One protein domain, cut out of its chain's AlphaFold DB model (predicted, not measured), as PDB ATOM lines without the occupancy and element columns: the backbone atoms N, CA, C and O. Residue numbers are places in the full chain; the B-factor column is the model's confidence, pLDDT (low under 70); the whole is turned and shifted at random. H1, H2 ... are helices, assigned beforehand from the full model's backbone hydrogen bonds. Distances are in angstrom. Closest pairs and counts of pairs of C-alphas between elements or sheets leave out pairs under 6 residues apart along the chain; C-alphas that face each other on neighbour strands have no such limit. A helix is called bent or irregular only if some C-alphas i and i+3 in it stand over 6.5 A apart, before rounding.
ATOM      1  N   PRO A   2       7.005 -29.992 -19.503       66.25
ATOM      2  CA  PRO A   2       7.679 -29.101 -20.450       66.25
ATOM      3  C   PRO A   2       6.723 -28.696 -21.574       66.25
ATOM      4  O   PRO A   2       5.972 -29.545 -22.052       66.25
ATOM      5  N   GLY A   3       6.664 -27.398 -21.870       71.19
ATOM      6  CA  GLY A   3       5.694 -26.862 -22.821       71.19
ATOM      7  C   GLY A   3       5.945 -27.381 -24.236       71.19
ATOM      8  O   GLY A   3       7.048 -27.820 -24.552       71.19
ATOM      9  N   ASP A   4       4.940 -27.283 -25.100       78.56
ATOM     10  CA  ASP A   4       4.975 -27.861 -26.453       78.56
ATOM     11  C   ASP A   4       6.009 -27.199 -27.388       78.56
ATOM     12  O   ASP A   4       6.292 -27.698 -28.472       78.56
ATOM     13  N   HIS A   5       6.624 -26.099 -26.948       83.38
ATOM     14  CA  HIS A   5       7.528 -25.262 -27.739       83.38
ATOM     15  C   HIS A   5       9.021 -25.500 -27.459       83.38
ATOM     16  O   HIS A   5       9.848 -24.669 -27.818       83.38
ATOM     17  N   LEU A   6       9.407 -26.623 -26.834       86.94
ATOM     18  CA  LEU A   6      10.828 -26.918 -26.576       86.94
ATOM     19  C   LEU A   6      11.678 -27.001 -27.855       86.94
ATOM     20  O   LEU A   6      12.869 -26.707 -27.811       86.94
ATOM     21  N   ALA A   7      11.091 -27.446 -28.969       85.69
ATOM     22  CA  ALA A   7      11.804 -27.593 -30.238       85.69
ATOM     23  C   ALA A   7      12.170 -26.240 -30.872       85.69
ATOM     24  O   ALA A   7      13.198 -26.146 -31.541       85.69
ATOM     25  N   ASP A   8      11.361 -25.211 -30.613       90.44
ATOM     26  CA  ASP A   8      11.518 -23.861 -31.162       90.44
ATOM     27  C   ASP A   8      12.263 -22.917 -30.199       90.44
ATOM     28  O   ASP A   8      12.489 -21.745 -30.507       90.44
ATOM     29  N   ASP A   9      12.654 -23.407 -29.018       92.94
ATOM     30  CA  ASP A   9      13.355 -22.612 -28.016       92.94
ATOM     31  C   ASP A   9      14.797 -22.311 -28.462       92.94
ATOM     32  O   ASP A   9      15.635 -23.206 -28.615       92.94
ATOM     33  N   ALA A  10      15.099 -21.025 -28.655       93.56
ATOM     34  CA  ALA A  10      16.391 -20.572 -29.167       93.56
ATOM     35  C   ALA A  10      17.570 -20.927 -28.243       93.56
ATOM     36  O   ALA A  10      18.668 -21.216 -28.726       93.56
ATOM     37  N   LEU A  11      17.358 -20.933 -26.922       92.38
ATOM     38  CA  LEU A  11      18.392 -21.320 -25.969       92.38
ATOM     39  C   LEU A  11      18.666 -22.821 -26.079       92.38
ATOM     40  O   LEU A  11      19.820 -23.217 -26.229       92.38
ATOM     41  N   LEU A  12      17.634 -23.663 -26.067       93.94
ATOM     42  CA  LEU A  12      17.789 -25.112 -26.188       93.94
ATOM     43  C   LEU A  12      18.379 -25.511 -27.544       93.94
ATOM     44  O   LEU A  12      19.235 -26.397 -27.595       93.94
ATOM     45  N   ALA A  13      17.992 -24.836 -28.628       94.06
ATOM     46  CA  ALA A  13      18.551 -25.052 -29.959       94.06
ATOM     47  C   ALA A  13      20.059 -24.749 -30.024       94.06
ATOM     48  O   ALA A  13      20.785 -25.438 -30.744       94.06
ATOM     49  N   SER A  14      20.544 -23.781 -29.237       93.69
ATOM     50  CA  SER A  14      21.971 -23.428 -29.171       93.69
ATOM     51  C   SER A  14      22.849 -24.474 -28.463       93.69
ATOM     52  O   SER A  14      24.072 -24.442 -28.595       93.69
ATOM     53  N   LEU A  15      22.247 -25.410 -27.717       93.62
ATOM     54  CA  LEU A  15      22.962 -26.406 -26.918       93.62
ATOM     55  C   LEU A  15      23.159 -27.735 -27.671       93.62
ATOM     56  O   LEU A  15      22.281 -28.135 -28.455       93.62
ATOM     57  N   PRO A  16      24.236 -28.489 -27.360       92.62
ATOM     58  CA  PRO A  16      24.373 -29.879 -27.785       92.62
ATOM     59  C   PRO A  16      23.143 -30.707 -27.368       92.62
ATOM     60  O   PRO A  16      22.660 -30.530 -26.240       92.62
ATOM     61  N   PRO A  17      22.614 -31.596 -28.232       90.12
ATOM     62  CA  PRO A  17      21.381 -32.346 -27.971       90.12
ATOM     63  C   PRO A  17      21.334 -33.029 -26.597       90.12
ATOM     64  O   PRO A  17      20.329 -32.963 -25.890       90.12
ATOM     65  N   GLU A  18      22.447 -33.623 -26.179       88.75
ATOM     66  CA  GLU A  18      22.613 -34.341 -24.919       88.75
ATOM     67  C   GLU A  18      22.569 -33.443 -23.672       88.75
ATOM     68  O   GLU A  18      22.248 -33.929 -22.582       88.75
ATOM     69  N   ARG A  19      22.837 -32.136 -23.820       92.75
ATOM     70  CA  ARG A  19      22.802 -31.143 -22.732       92.75
ATOM     71  C   ARG A  19      21.421 -30.510 -22.559       92.75
ATOM     72  O   ARG A  19      21.088 -30.110 -21.445       92.75
ATOM     73  N   ARG A  20      20.580 -30.474 -23.602       93.69
ATOM     74  CA  ARG A  20      19.233 -29.855 -23.567       93.69
ATOM     75  C   ARG A  20      18.355 -30.420 -22.456       93.69
ATOM     76  O   ARG A  20      17.695 -29.675 -21.740       93.69
ATOM     77  N   ARG A  21      18.410 -31.743 -22.258       92.00
ATOM     78  CA  ARG A  21      17.637 -32.443 -21.217       92.00
ATOM     79  C   ARG A  21      17.953 -31.977 -19.796       92.00
ATOM     80  O   ARG A  21      17.111 -32.131 -18.924       92.00
ATOM     81  N   THR A  22      19.135 -31.402 -19.566       94.62
ATOM     82  CA  THR A  22      19.538 -30.900 -18.242       94.62
ATOM     83  C   THR A  22      18.825 -29.606 -17.848       94.62
ATOM     84  O   THR A  22      18.856 -29.231 -16.683       94.62
ATOM     85  N   LEU A  23      18.163 -28.940 -18.801       94.75
ATOM     86  CA  LEU A  23      17.371 -27.727 -18.587       94.75
ATOM     87  C   LEU A  23      15.857 -27.986 -18.628       94.75
ATOM     88  O   LEU A  23      15.066 -27.049 -18.576       94.75
ATOM     89  N   ILE A  24      15.435 -29.251 -18.716       92.75
ATOM     90  CA  ILE A  24      14.026 -29.628 -18.831       92.75
ATOM     91  C   ILE A  24      13.570 -30.323 -17.545       92.75
ATOM     92  O   ILE A  24      14.023 -31.419 -17.218       92.75
ATOM     93  N   ALA A  25      12.623 -29.707 -16.836       93.31
ATOM     94  CA  ALA A  25      12.001 -30.311 -15.661       93.31
ATOM     95  C   ALA A  25      11.169 -31.551 -16.027       93.31
ATOM     96  O   ALA A  25      10.475 -31.591 -17.048       93.31
ATOM     97  N   ARG A  26      11.173 -32.552 -15.145       91.19
ATOM     98  CA  ARG A  26      10.337 -33.755 -15.262       91.19
ATOM     99  C   ARG A  26       9.026 -33.538 -14.513       91.19
ATOM    100  O   ARG A  26       9.003 -32.870 -13.486       91.19
ATOM    101  N   ARG A  27       7.919 -34.095 -15.011       90.31
ATOM    102  CA  ARG A  27       6.658 -34.115 -14.255       90.31
ATOM    103  C   ARG A  27       6.585 -35.359 -13.379       90.31
ATOM    104  O   ARG A  27       6.835 -36.456 -13.865       90.31
ATOM    105  N   ASP A  28       6.160 -35.181 -12.136       90.75
ATOM    106  CA  ASP A  28       5.800 -36.259 -11.221       90.75
ATOM    107  C   ASP A  28       4.484 -35.945 -10.476       90.75
ATOM    108  O   ASP A  28       3.724 -35.059 -10.875       90.75
ATOM    109  N   ARG A  29       4.181 -36.716  -9.422       93.94
ATOM    110  CA  ARG A  29       2.963 -36.555  -8.608       93.94
ATOM    111  C   ARG A  29       2.948 -35.268  -7.779       93.94
ATOM    112  O   ARG A  29       1.865 -34.809  -7.435       93.94
ATOM    113  N   ALA A  30       4.114 -34.722  -7.442       93.81
ATOM    114  CA  ALA A  30       4.255 -33.510  -6.640       93.81
ATOM    115  C   ALA A  30       4.295 -32.244  -7.509       93.81
ATOM    116  O   ALA A  30       3.964 -31.161  -7.031       93.81
ATOM    117  N   GLY A  31       4.650 -32.363  -8.792       92.12
ATOM    118  CA  GLY A  31       4.596 -31.256  -9.739       92.12
ATOM    119  C   GLY A  31       5.664 -31.342 -10.819       92.12
ATOM    120  O   GLY A  31       5.728 -32.311 -11.577       92.12
ATOM    121  N   LEU A  32       6.442 -30.267 -10.962       93.25
ATOM    122  CA  LEU A  32       7.607 -30.212 -11.842       93.25
ATOM    123  C   LEU A  32       8.867 -30.302 -10.986       93.25
ATOM    124  O   LEU A  32       9.089 -29.448 -10.133       93.25
ATOM    125  N   HIS A  33       9.677 -31.321 -11.238       93.69
ATOM    126  CA  HIS A  33      10.923 -31.564 -10.536       93.69
ATOM    127  C   HIS A  33      12.113 -31.229 -11.441       93.69
ATOM    128  O   HIS A  33      12.192 -31.704 -12.581       93.69
ATOM    129  N   PHE A  34      13.015 -30.386 -10.941       94.19
ATOM    130  CA  PHE A  34      14.196 -29.915 -11.655       94.19
ATOM    131  C   PHE A  34      15.438 -30.111 -10.784       94.19
ATOM    132  O   PHE A  34      15.670 -29.355  -9.842       94.19
ATOM    133  N   ASP A  35      16.213 -31.142 -11.106       94.44
ATOM    134  CA  ASP A  35      17.471 -31.442 -10.432       94.44
ATOM    135  C   ASP A  35      18.591 -30.544 -10.983       94.44
ATOM    136  O   ASP A  35      18.759 -30.428 -12.200       94.44
ATOM    137  N   VAL A  36      19.381 -29.938 -10.092       96.19
ATOM    138  CA  VAL A  36      20.575 -29.164 -10.461       96.19
ATOM    139  C   VAL A  36      21.821 -29.957 -10.086       96.19
ATOM    140  O   VAL A  36      22.170 -30.069  -8.911       96.19
ATOM    141  N   GLN A  37      22.501 -30.494 -11.094       96.88
ATOM    142  CA  GLN A  37      23.741 -31.242 -10.944       96.88
ATOM    143  C   GLN A  37      24.932 -30.295 -11.146       96.88
ATOM    144  O   GLN A  37      25.116 -29.755 -12.235       96.88
ATOM    145  N   LEU A  38      25.744 -30.101 -10.103       96.81
ATOM    146  CA  LEU A  38      26.856 -29.138 -10.127       96.81
ATOM    147  C   LEU A  38      28.071 -29.609 -10.934       96.81
ATOM    148  O   LEU A  38      28.841 -28.778 -11.399       96.81
ATOM    149  N   GLN A  39      28.271 -30.921 -11.035       95.56
ATOM    150  CA  GLN A  39      29.388 -31.553 -11.738       95.56
ATOM    151  C   GLN A  39      28.938 -32.896 -12.298       95.56
ATOM    152  O   GLN A  39      28.070 -33.539 -11.707       95.56
ATOM    153  N   ASP A  40      29.542 -33.350 -13.393       92.81
ATOM    154  CA  ASP A  40      29.248 -34.671 -13.947       92.81
ATOM    155  C   ASP A  40      29.411 -35.782 -12.893       92.81
ATOM    156  O   ASP A  40      30.366 -35.813 -12.114       92.81
ATOM    157  N   ALA A  41      28.476 -36.728 -12.894       92.81
ATOM    158  CA  ALA A  41      28.558 -37.971 -12.139       92.81
ATOM    159  C   ALA A  41      28.251 -39.161 -13.066       92.81
ATOM    160  O   ALA A  41      27.653 -38.977 -14.132       92.81
ATOM    161  N   PRO A  42      28.637 -40.400 -12.708       95.06
ATOM    162  CA  PRO A  42      28.336 -41.571 -13.525       95.06
ATOM    163  C   PRO A  42      26.840 -41.661 -13.870       95.06
ATOM    164  O   PRO A  42      25.994 -41.835 -12.997       95.06
ATOM    165  N   GLY A  43      26.515 -41.515 -15.158       89.19
ATOM    166  CA  GLY A  43      25.138 -41.548 -15.659       89.19
ATOM    167  C   GLY A  43      24.311 -40.272 -15.438       89.19
ATOM    168  O   GLY A  43      23.168 -40.228 -15.895       89.19
ATOM    169  N   VAL A  44      24.866 -39.231 -14.809       91.31
ATOM    170  CA  VAL A  44      24.176 -37.961 -14.530       91.31
ATOM    171  C   VAL A  44      25.005 -36.793 -15.079       91.31
ATOM    172  O   VAL A  44      26.027 -36.443 -14.486       91.31
ATOM    173  N   PRO A  45      24.599 -36.191 -16.211       94.19
ATOM    174  CA  PRO A  45      25.317 -35.055 -16.779       94.19
ATOM    175  C   PRO A  45      25.152 -33.793 -15.923       94.19
ATOM    176  O   PRO A  45      24.089 -33.559 -15.347       94.19
ATOM    177  N   GLU A  46      26.177 -32.950 -15.912       96.12
ATOM    178  CA  GLU A  46      26.178 -31.627 -15.297       96.12
ATOM    179  C   GLU A  46      25.120 -30.714 -15.927       96.12
ATOM    180  O   GLU A  46      24.989 -30.611 -17.158       96.12
ATOM    181  N   THR A  47      24.391 -29.992 -15.078       97.31
ATOM    182  CA  THR A  47      23.423 -28.988 -15.519       97.31
ATOM    183  C   THR A  47      24.130 -27.861 -16.268       97.31
ATOM    184  O   THR A  47      25.215 -27.420 -15.908       97.31
ATOM    185  N   VAL A  48      23.537 -27.388 -17.364       96.62
ATOM    186  CA  VAL A  48      24.071 -26.220 -18.078       96.62
ATOM    187  C   VAL A  48      23.935 -24.966 -17.208       96.62
ATOM    188  O   VAL A  48      22.828 -24.570 -16.854       96.62
ATOM    189  N   PHE A  49      25.060 -24.304 -16.926       94.56
ATOM    190  CA  PHE A  49      25.097 -22.984 -16.296       94.56
ATOM    191  C   PHE A  49      25.328 -21.901 -17.350       94.56
ATOM    192  O   PHE A  49      26.288 -21.954 -18.120       94.56
ATOM    193  N   LEU A  50      24.445 -20.904 -17.387       91.81
ATOM    194  CA  LEU A  50      24.545 -19.791 -18.326       91.81
ATOM    195  C   LEU A  50      25.393 -18.670 -17.742       91.81
ATOM    196  O   LEU A  50      25.293 -18.343 -16.560       91.81
ATOM    197  N   ARG A  51      26.179 -18.035 -18.609       89.62
ATOM    198  CA  ARG A  51      26.857 -16.784 -18.294       89.62
ATOM    199  C   ARG A  51      26.233 -15.664 -19.103       89.62
ATOM    200  O   ARG A  51      26.281 -15.692 -20.331       89.62
ATOM    201  N   TYR A  52      25.713 -14.659 -18.415       85.12
ATOM    202  CA  TYR A  52      25.174 -13.478 -19.077       85.12
ATOM    203  C   TYR A  52      26.268 -12.429 -19.326       85.12
ATOM    204  O   TYR A  52      27.214 -12.317 -18.531       85.12
ATOM    205  N   PRO A  53      26.173 -11.644 -20.417       86.25
ATOM    206  CA  PRO A  53      27.064 -10.511 -20.642       86.25
ATOM    207  C   PRO A  53      27.104  -9.586 -19.416       86.25
ATOM    208  O   PRO A  53      26.070  -9.264 -18.839       86.25
ATOM    209  N   GLY A  54      28.302  -9.175 -18.995       85.62
ATOM    210  CA  GLY A  54      28.496  -8.317 -17.816       85.62
ATOM    211  C   GLY A  54      28.595  -9.047 -16.470       85.62
ATOM    212  O   GLY A  54      28.950  -8.421 -15.472       85.62
ATOM    213  N   GLN A  55      28.377 -10.366 -16.419       85.19
ATOM    214  CA  GLN A  55      28.574 -11.148 -15.196       85.19
ATOM    215  C   GLN A  55      30.077 -11.280 -14.874       85.19
ATOM    216  O   GLN A  55      30.840 -11.942 -15.601       85.19
ATOM    217  N   ARG A  56      30.508 -10.602 -13.796       80.25
ATOM    218  CA  ARG A  56      31.876 -10.680 -13.251       80.25
ATOM    219  C   ARG A  56      32.127 -12.071 -12.660       80.25
ATOM    220  O   ARG A  56      31.193 -12.734 -12.218       80.25
ATOM    221  N   ARG A  57      33.388 -12.496 -12.738       72.75
ATOM    222  CA  ARG A  57      33.890 -13.729 -12.127       72.75
ATOM    223  C   ARG A  57      34.082 -13.549 -10.631       72.75
ATOM    224  O   ARG A  57      34.453 -12.415 -10.250       72.75
TER     225      ARG A  57
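AT A GLANCE: This is residues 2 to 57 of the 57 residues of the protein "Protocatechuate 3,4-dioxygenase subunit alpha" of Enterococcus faecium (UniProt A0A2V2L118). With little regular structure, this is a loose fold in which two short helices, H1 and H2, joined by a tight link, are followed by a long looping stretch with no named element, residues 24 to 57. After H2 the chain turns back on itself at residues 26 to 33, makes another wide turn near residue 42, and sticks out as a tail at residues 51 to 57. The 56 printed residues hold 12 in named helices, H1 then H2, and no named strand: class all helix. The radius of gyration of the C-alphas is 13.0 A and the spans are 39 by 30 by 21 A.

IN THESE COORDINATES: H2, residues 17 to 23, is 11.2 A long and ends at C-alpha 23 (17.371, -27.727, -18.587). It is neither bent nor irregular, but only just: C-alphas 18 and 21 are 6.5 A apart. H1, residues 10 to 14, begins at C-alpha 10 (16.391, -20.572, -29.167).

HOW THE PARTS SIT: H2 and H1 are close but not clearly touching; their closest C-alphas, of Arg 20 and Leu 12, are 5.6 A apart. Residues 26 to 27 pair with 32 to 33, antiparallel. In H1 every O i to N i+4 pair is within hydrogen-bond range; in H2, 0 of 3 are, beside 3 of 4 O i to N i+3 pairs.

THE WHOLE: The farthest C-alphas, of Arg 29 and Gly 54, are 39.2 A apart. The printed part has no cut; residues 24 to 57 hold no named element. Mean pLDDT of the printed part is 90.6, with residue 2 under 70.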